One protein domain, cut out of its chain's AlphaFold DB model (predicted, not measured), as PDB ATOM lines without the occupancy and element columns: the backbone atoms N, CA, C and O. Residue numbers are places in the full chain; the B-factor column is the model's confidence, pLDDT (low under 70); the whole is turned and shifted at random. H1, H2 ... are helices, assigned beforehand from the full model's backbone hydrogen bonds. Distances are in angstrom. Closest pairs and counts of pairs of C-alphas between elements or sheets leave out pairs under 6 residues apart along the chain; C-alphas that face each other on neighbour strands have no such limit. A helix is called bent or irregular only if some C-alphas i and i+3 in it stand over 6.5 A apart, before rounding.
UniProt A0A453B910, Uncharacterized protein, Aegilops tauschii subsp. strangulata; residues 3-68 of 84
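This is residues 3 to 68 of the 84 residues of an uncharacterized protein of Aegilops tauschii subsp. strangulata (UniProt A0A453B910). An open, elongated thread of helices that do not pack on one another: H3 near one end and H2 with the short H1 at the other, joined by a long stretch with no named element, residues 21 to 37, after which the chain folds back from H3 through residues 50 to 61 to H4. The printed part has 66 residues with four helices, H1 to H4 in chain order, and no named strand; the class is all helix. It is extended, with a radius of gyration of the C-alphas of 18.0 A and spans of 50 by 30 by 23 A.

H3, residues 38 to 49, is apart from H2, residues 10 to 20, H4, residues 62 to 67, and H1, residues 3 to 6; these three are also apart from each other. H2 and H4 have every O i to N i+4 pair within hydrogen-bond range, H3 has 6 of 8, and H1 is too short for such a pair.

H3 measures 17.6 A and is irregular, with C-alphas 39 and 42 7.8 A apart. H2 measures 15.4 A, H4 8.7 A and H1 4.9 A. C-alpha 3 is at (131.553, 145.256, 241.993), C-alpha 67 at (148.230, 164.235, 212.521).

The C-alphas farthest apart, of Ala 3 and Ser 42, are 51.4 A apart. H2 to H3 and H3 to H4 are long links. The printed part has no cut, and no printed residue is under 70 in pLDDT.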
ATOM      1  N   ALA A   3     130.836 145.048 240.731       84.94
ATOM      2  CA  ALA A   3     131.553 145.256 241.993       84.94
ATOM      3  C   ALA A   3     132.407 146.540 242.028       84.94
ATOM      4  O   ALA A   3     132.348 147.292 242.990       84.94
ATOM      5  N   ALA A   4     133.120 146.861 240.942       84.12
ATOM      6  CA  ALA A   4     133.914 148.091 240.870       84.12
ATOM      7  C   ALA A   4     133.065 149.375 240.935       84.12
ATOM      8  O   ALA A   4     133.562 150.401 241.374       84.12
ATOM      9  N   LEU A   5     131.802 149.336 240.494       87.81
ATOM     10  CA  LEU A   5     130.868 150.456 240.632       87.81
ATOM     11  C   LEU A   5     130.234 150.502 242.028       87.81
ATOM     12  O   LEU A   5     129.893 151.584 242.491       87.81
ATOM     13  N   GLU A   6     130.076 149.350 242.690       89.56
ATOM     14  CA  GLU A   6     129.552 149.255 244.064       89.56
ATOM     15  C   GLU A   6     130.543 149.799 245.104       89.56
ATOM     16  O   GLU A   6     130.126 150.316 246.137       89.56
ATOM     17  N   GLU A   7     131.845 149.721 244.822       91.88
ATOM     18  CA  GLU A   7     132.916 150.218 245.696       91.88
ATOM     19  C   GLU A   7     133.200 151.725 245.542       91.88
ATOM     20  O   GLU A   7     133.936 152.284 246.358       91.88
ATOM     21  N   LEU A   8     132.618 152.393 244.533       93.31
ATOM     22  CA  LEU A   8     132.874 153.811 244.256       93.31
ATOM     23  C   LEU A   8     132.380 154.715 245.385       93.31
ATOM     24  O   LEU A   8     131.204 154.710 245.760       93.31
ATOM     25  N   LYS A   9     133.272 155.579 245.860       95.31
ATOM     26  CA  LYS A   9     132.958 156.586 246.870       95.31
ATOM     27  C   LYS A   9     132.538 157.898 246.227       95.31
ATOM     28  O   LYS A   9     132.942 158.259 245.121       95.31
ATOM     29  N   LYS A  10     131.741 158.665 246.968       95.50
ATOM     30  CA  LYS A  10     131.293 159.995 246.538       95.50
ATOM     31  C   LYS A  10     132.481 160.929 246.302       95.50
ATOM     32  O   LYS A  10     132.464 161.705 245.354       95.50
ATOM     33  N   GLU A  11     133.493 160.848 247.157       97.12
ATOM     34  CA  GLU A  11     134.696 161.674 247.094       97.12
ATOM     35  C   GLU A  11     135.472 161.420 245.796       97.12
ATOM     36  O   GLU A  11     135.873 162.373 245.136       97.12
ATOM     37  N   GLU A  12     135.580 160.157 245.373       95.19
ATOM     38  CA  GLU A  12     136.243 159.766 244.121       95.19
ATOM     39  C   GLU A  12     135.492 160.301 242.893       95.19
ATOM     40  O   GLU A  12     136.100 160.754 241.924       95.19
ATOM     41  N   LEU A  13     134.155 160.319 242.940       95.94
ATOM     42  CA  LEU A  13     133.337 160.901 241.872       95.94
ATOM     43  C   LEU A  13     133.459 162.429 241.804       95.94
ATOM     44  O   LEU A  13     133.457 162.996 240.708       95.94
ATOM     45  N   ILE A  14     133.564 163.098 242.956       97.56
ATOM     46  CA  ILE A  14     133.792 164.547 243.023       97.56
ATOM     47  C   ILE A  14     135.172 164.883 242.459       97.56
ATOM     48  O   ILE A  14     135.270 165.753 241.597       97.56
ATOM     49  N   GLU A  15     136.209 164.162 242.884       97.56
ATOM     50  CA  GLU A  15     137.572 164.349 242.388       97.56
ATOM     51  C   GLU A  15     137.642 164.139 240.871       97.56
ATOM     52  O   GLU A  15     138.182 164.978 240.146       97.56
ATOM     53  N   PHE A  16     137.009 163.079 240.361       96.81
ATOM     54  CA  PHE A  16     136.916 162.843 238.924       96.81
ATOM     55  C   PHE A  16     136.237 164.010 238.187       96.81
ATOM     56  O   PHE A  16     136.719 164.469 237.145       96.81
ATOM     57  N   PHE A  17     135.127 164.528 238.720       97.12
ATOM     58  CA  PHE A  17     134.427 165.666 238.128       97.12
ATOM     59  C   PHE A  17     135.283 166.941 238.127       97.12
ATOM     60  O   PHE A  17     135.366 167.622 237.097       97.12
ATOM     61  N   ASP A  18     135.922 167.260 239.253       97.88
ATOM     62  CA  ASP A  18     136.764 168.446 239.404       97.88
ATOM     63  C   ASP A  18     138.003 168.391 238.493       97.88
ATOM     64  O   ASP A  18     138.391 169.427 237.950       97.88
ATOM     65  N   ASN A  19     138.568 167.201 238.254       97.81
ATOM     66  CA  ASN A  19     139.768 167.023 237.431       97.81
ATOM     67  C   ASN A  19     139.489 166.932 235.921       97.81
ATOM     68  O   ASN A  19     140.308 167.402 235.124       97.81
ATOM     69  N   HIS A  20     138.337 166.388 235.505       96.69
ATOM     70  CA  HIS A  20     138.079 166.084 234.088       96.69
ATOM     71  C   HIS A  20     136.865 166.787 233.465       96.69
ATOM     72  O   HIS A  20     136.811 166.920 232.239       96.69
ATOM     73  N   VAL A  21     135.880 167.236 234.251       95.56
ATOM     74  CA  VAL A  21     134.579 167.694 233.717       95.56
ATOM     75  C   VAL A  21     134.320 169.175 233.976       95.56
ATOM     76  O   VAL A  21     133.818 169.876 233.091       95.56
ATOM     77  N   LYS A  22     134.653 169.681 235.163       96.50
ATOM     78  CA  LYS A  22     134.382 171.064 235.576       96.50
ATOM     79  C   LYS A  22     134.994 172.099 234.629       96.50
ATOM     80  O   LYS A  22     135.980 171.857 233.938       96.50
ATOM     81  N   VAL A  23     134.381 173.277 234.525       92.44
ATOM     82  CA  VAL A  23     134.956 174.379 233.733       92.44
ATOM     83  C   VAL A  23     136.318 174.761 234.319       92.44
ATOM     84  O   VAL A  23     136.420 175.003 235.515       92.44
ATOM     85  N   GLY A  24     137.351 174.789 233.473       91.75
ATOM     86  CA  GLY A  24     138.730 175.055 233.900       91.75
ATOM     87  C   GLY A  24     139.453 173.858 234.526       91.75
ATOM     88  O   GLY A  24     140.563 174.034 235.016       91.75
ATOM     89  N   ALA A  25     138.853 172.665 234.511       95.94
ATOM     90  CA  ALA A  25     139.495 171.466 235.031       95.94
ATOM     91  C   ALA A  25     140.790 171.139 234.255       95.94
ATOM     92  O   ALA A  25     140.804 171.247 233.021       95.94
ATOM     93  N   PRO A  26     141.870 170.750 234.957       95.00
ATOM     94  CA  PRO A  26     143.214 170.660 234.387       95.00
ATOM     95  C   PRO A  26     143.321 169.627 233.264       95.00
ATOM     96  O   PRO A  26     144.033 169.846 232.285       95.00
ATOM     97  N   GLU A  27     142.580 168.522 233.366       95.06
ATOM     98  CA  GLU A  27     142.644 167.418 232.408       95.06
ATOM     99  C   GLU A  27     141.443 167.380 231.460       95.06
ATOM    100  O   GLU A  27     141.203 166.390 230.757       95.06
ATOM    101  N   LYS A  28     140.668 168.465 231.415       94.56
ATOM    102  CA  LYS A  28     139.471 168.532 230.589       94.56
ATOM    103  C   LYS A  28     139.825 168.522 229.106       94.56
ATOM    104  O   LYS A  28     140.459 169.434 228.581       94.56
ATOM    105  N   LYS A  29     139.324 167.510 228.398       92.19
ATOM    106  CA  LYS A  29     139.416 167.396 226.935       92.19
ATOM    107  C   LYS A  29     138.035 167.666 226.334       92.19
ATOM    108  O   LYS A  29     137.080 166.969 226.655       92.19
ATOM    109  N   ILE A  30     137.927 168.680 225.472       93.06
ATOM    110  CA  ILE A  30     136.659 169.113 224.855       93.06
ATOM    111  C   ILE A  30     136.791 169.085 223.333       93.06
ATOM    112  O   ILE A  30     137.784 169.559 222.779       93.06
ATOM    113  N   LEU A  31     135.762 168.568 222.664       93.81
ATOM    114  CA  LEU A  31     135.541 168.717 221.230       93.81
ATOM    115  C   LEU A  31     134.076 169.100 221.017       93.81
ATOM    116  O   LEU A  31     133.183 168.428 221.529       93.81
ATOM    117  N   SER A  32     133.835 170.164 220.258       92.94
ATOM    118  CA  SER A  32     132.489 170.612 219.903       92.94
ATOM    119  C   SER A  32     132.296 170.492 218.399       92.94
ATOM    120  O   SER A  32     133.142 170.939 217.628       92.94
ATOM    121  N   ILE A  33     131.179 169.892 217.993       94.00
ATOM    122  CA  ILE A  33     130.777 169.753 216.592       94.00
ATOM    123  C   ILE A  33     129.509 170.575 216.412       94.00
ATOM    124  O   ILE A  33     128.530 170.369 217.126       94.00
ATOM    125  N   GLN A  34     129.545 171.521 215.481       92.19
ATOM    126  CA  GLN A  34     128.420 172.395 215.166       92.19
ATOM    127  C   GLN A  34     127.931 172.045 213.759       92.19
ATOM    128  O   GLN A  34     128.738 171.927 212.837       92.19
ATOM    129  N   ILE A  35     126.624 171.829 213.613       93.81
ATOM    130  CA  ILE A  35     125.985 171.436 212.354       93.81
ATOM    131  C   ILE A  35     124.931 172.485 212.030       93.81
ATOM    132  O   ILE A  35     124.034 172.731 212.833       93.81
ATOM    133  N   TYR A  36     125.035 173.077 210.844       94.88
ATOM    134  CA  TYR A  36     124.140 174.127 210.377       94.88
ATOM    135  C   TYR A  36     123.289 173.597 209.226       94.88
ATOM    136  O   TYR A  36     123.814 173.146 208.209       94.88
ATOM    137  N   GLY A  37     121.967 173.624 209.400       95.12
ATOM    138  CA  GLY A  37     121.023 173.359 208.314       95.12
ATOM    139  C   GLY A  37     120.915 174.550 207.359       95.12
ATOM    140  O   GLY A  37     121.353 175.647 207.691       95.12
ATOM    141  N   GLY A  38     120.283 174.369 206.195       95.62
ATOM    142  CA  GLY A  38     120.196 175.421 205.168       95.62
ATOM    143  C   GLY A  38     119.566 176.739 205.645       95.62
ATOM    144  O   GLY A  38     120.016 177.808 205.247       95.62
ATOM    145  N   LEU A  39     118.588 176.682 206.559       97.06
ATOM    146  CA  LEU A  39     117.996 177.878 207.179       97.06
ATOM    147  C   LEU A  39     118.969 178.637 208.101       97.06
ATOM    148  O   LEU A  39     118.722 179.797 208.404       97.06
ATOM    149  N   HIS A  40     120.067 177.996 208.510       96.19
ATOM    150  CA  HIS A  40     121.093 178.532 209.407       96.19
ATOM    151  C   HIS A  40     122.420 178.834 208.692       96.19
ATOM    152  O   HIS A  40     123.483 178.884 209.318       96.19
ATOM    153  N   ALA A  41     122.387 179.003 207.365       94.69
ATOM    154  CA  ALA A  41     123.577 179.334 206.581       94.69
ATOM    155  C   ALA A  41     124.210 180.659 207.040       94.69
ATOM    156  O   ALA A  41     125.428 180.783 207.082       94.69
ATOM    157  N   SER A  42     123.396 181.635 207.456       94.81
ATOM    158  CA  SER A  42     123.896 182.937 207.908       94.81
ATOM    159  C   SER A  42     124.742 182.845 209.185       94.81
ATOM    160  O   SER A  42     125.707 183.586 209.359       94.81
ATOM    161  N   GLU A  43     124.399 181.921 210.080       94.19
ATOM    162  CA  GLU A  43     125.105 181.645 211.323       94.19
ATOM    163  C   GLU A  43     126.402 180.889 211.051       94.19
ATOM    164  O   GLU A  43     127.419 181.187 211.677       94.19
ATOM    165  N   TYR A  44     126.387 179.968 210.083       93.75
ATOM    166  CA  TYR A  44     127.598 179.302 209.612       93.75
ATOM    167  C   TYR A  44     128.619 180.312 209.073       93.75
ATOM    168  O   TYR A  44     129.761 180.309 209.530       93.75
ATOM    169  N   GLU A  45     128.205 181.218 208.182       93.44
ATOM    170  CA  GLU A  45     129.108 182.223 207.602       93.44
ATOM    171  C   GLU A  45     129.736 183.120 208.679       93.44
ATOM    172  O   GLU A  45     130.948 183.342 208.675       93.44
ATOM    173  N   LYS A  46     128.949 183.565 209.670       91.94
ATOM    174  CA  LYS A  46     129.483 184.316 210.822       91.94
ATOM    175  C   LYS A  46     130.567 183.524 211.545       91.94
ATOM    176  O   LYS A  46     131.663 184.026 211.753       91.94
ATOM    177  N   ILE A  47     130.303 182.256 211.859       89.88
ATOM    178  CA  ILE A  47     131.262 181.405 212.570       89.88
ATOM    179  C   ILE A  47     132.511 181.100 211.745       89.88
ATOM    180  O   ILE A  47     133.555 180.850 212.341       89.88
ATOM    181  N   VAL A  48     132.449 181.110 210.412       88.56
ATOM    182  CA  VAL A  48     133.623 180.936 209.540       88.56
ATOM    183  C   VAL A  48     134.488 182.198 209.497       88.56
ATOM    184  O   VAL A  48     135.719 182.099 209.513       88.56
ATOM    185  N   HIS A  49     133.872 183.376 209.479       88.75
ATOM    186  CA  HIS A  49     134.588 184.649 209.382       88.75
ATOM    187  C   HIS A  49     135.076 185.184 210.729       88.75
ATOM    188  O   HIS A  49     136.141 185.800 210.787       88.75
ATOM    189  N   ASP A  50     134.356 184.894 211.807       90.06
ATOM    190  CA  ASP A  50     134.704 185.365 213.139       90.06
ATOM    191  C   ASP A  50     135.883 184.582 213.734       90.06
ATOM    192  O   ASP A  50     136.174 183.427 213.380       90.06
ATOM    193  N   ALA A  51     136.579 185.234 214.666       86.44
ATOM    194  CA  ALA A  51     137.625 184.598 215.450       86.44
ATOM    195  C   ALA A  51     137.018 183.520 216.373       86.44
ATOM    196  O   ALA A  51     135.948 183.738 216.950       86.44
ATOM    197  N   PRO A  52     137.690 182.367 216.560       87.50
ATOM    198  CA  PRO A  52     137.228 181.357 217.502       87.50
ATOM    199  C   PRO A  52     137.106 181.924 218.927       87.50
ATOM    200  O   PRO A  52     137.907 182.784 219.309       87.50
ATOM    201  N   PRO A  53     136.166 181.413 219.744       85.50
ATOM    202  CA  PRO A  53     136.080 181.767 221.155       85.50
ATOM    203  C   PRO A  53     137.421 181.603 221.892       85.50
ATOM    204  O   PRO A  53     138.215 180.722 221.527       85.50
ATOM    205  N   PRO A  54     137.667 182.375 222.967       85.88
ATOM    206  CA  PRO A  54     138.858 182.221 223.796       85.88
ATOM    207  C   PRO A  54     139.063 180.766 224.233       85.88
ATOM    208  O   PRO A  54     138.106 180.069 224.567       85.88
ATOM    209  N   HIS A  55     140.317 180.312 224.234       85.00
ATOM    210  CA  HIS A  55     140.699 178.940 224.602       85.00
ATOM    211  C   HIS A  55     140.086 177.836 223.722       85.00
ATOM    212  O   HIS A  55     140.063 176.669 224.113       85.00
ATOM    213  N   SER A  56     139.620 178.180 222.518       89.38
ATOM    214  CA  SER A  56     139.173 177.218 221.516       89.38
ATOM    215  C   SER A  56     139.994 177.335 220.233       89.38
ATOM    216  O   SER A  56     140.517 178.395 219.890       89.38
ATOM    217  N   HIS A  57     140.098 176.226 219.507       90.81
ATOM    218  CA  HIS A  57     140.736 176.187 218.197       90.81
ATOM    219  C   HIS A  57     139.750 175.616 217.186       90.81
ATOM    220  O   HIS A  57     139.268 174.494 217.347       90.81
ATOM    221  N   ARG A  58     139.465 176.386 216.133       92.88
ATOM    222  CA  ARG A  58     138.624 175.924 215.029       92.88
ATOM    223  C   ARG A  58     139.416 174.960 214.150       92.88
ATOM    224  O   ARG A  58     140.510 175.283 213.695       92.88
ATOM    225  N   ILE A  59     138.851 173.783 213.907       93.62
ATOM    226  CA  ILE A  59     139.438 172.772 213.026       93.62
ATOM    227  C   ILE A  59     138.931 173.035 211.609       93.62
ATOM    228  O   ILE A  59     137.738 172.906 211.353       93.62
ATOM    229  N   THR A  60     139.831 173.410 210.700       93.62
ATOM    230  CA  THR A  60     139.514 173.653 209.280       93.62
ATOM    231  C   THR A  60     139.911 172.487 208.375       93.62
ATOM    232  O   THR A  60     139.269 172.264 207.356       93.62
ATOM    233  N   ASP A  61     140.926 171.708 208.764       95.56
ATOM    234  CA  ASP A  61     141.323 170.463 208.102       95.56
ATOM    235  C   ASP A  61     141.436 169.324 209.124       95.56
ATOM    236  O   ASP A  61     142.318 169.306 209.993       95.56
ATOM    237  N   ILE A  62     140.544 168.341 208.995       95.31
ATOM    238  CA  ILE A  62     140.480 167.185 209.888       95.31
ATOM    239  C   ILE A  62     141.735 166.309 209.795       95.31
ATOM    240  O   ILE A  62     142.156 165.727 210.798       95.31
ATOM    241  N   PHE A  63     142.374 166.226 208.624       96.75
ATOM    242  CA  PHE A  63     143.553 165.380 208.449       96.75
ATOM    243  C   PHE A  63     144.772 165.964 209.157       96.75
ATOM    244  O   PHE A  63     145.480 165.235 209.855       96.75
ATOM    245  N   SER A  64     145.002 167.271 209.026       96.56
ATOM    246  CA  SER A  64     146.075 167.959 209.749       96.56
ATOM    247  C   SER A  64     145.847 167.939 211.254       96.56
ATOM    248  O   SER A  64     146.785 167.640 211.991       96.56
ATOM    249  N   PHE A  65     144.609 168.145 211.716       95.12
ATOM    250  CA  PHE A  65     144.273 168.018 213.135       95.12
ATOM    251  C   PHE A  65     144.566 166.617 213.685       95.12
ATOM    252  O   PHE A  65     145.153 166.476 214.755       95.12
ATOM    253  N   ARG A  66     144.198 165.563 212.945       94.31
ATOM    254  CA  ARG A  66     144.465 164.185 213.375       94.31
ATOM    255  C   ARG A  66     145.963 163.891 213.461       94.31
ATOM    256  O   ARG A  66     146.382 163.181 214.366       94.31
ATOM    257  N   ARG A  67     146.766 164.416 212.528       95.50
ATOM    258  CA  ARG A  67     148.230 164.235 212.521       95.50
ATOM    259  C   ARG A  67     148.944 165.021 213.621       95.50
ATOM    260  O   ARG A  67     150.034 164.620 214.010       95.50
ATOM    261  N   SER A  68     148.369 166.122 214.111       94.56
ATOM    262  CA  SER A  68     149.007 166.977 215.122       94.56
ATOM    263  C   SER A  68     148.810 166.506 216.564       94.56
ATOM    264  O   SER A  68     149.362 167.116 217.479       94.56
TER     265      SER A  68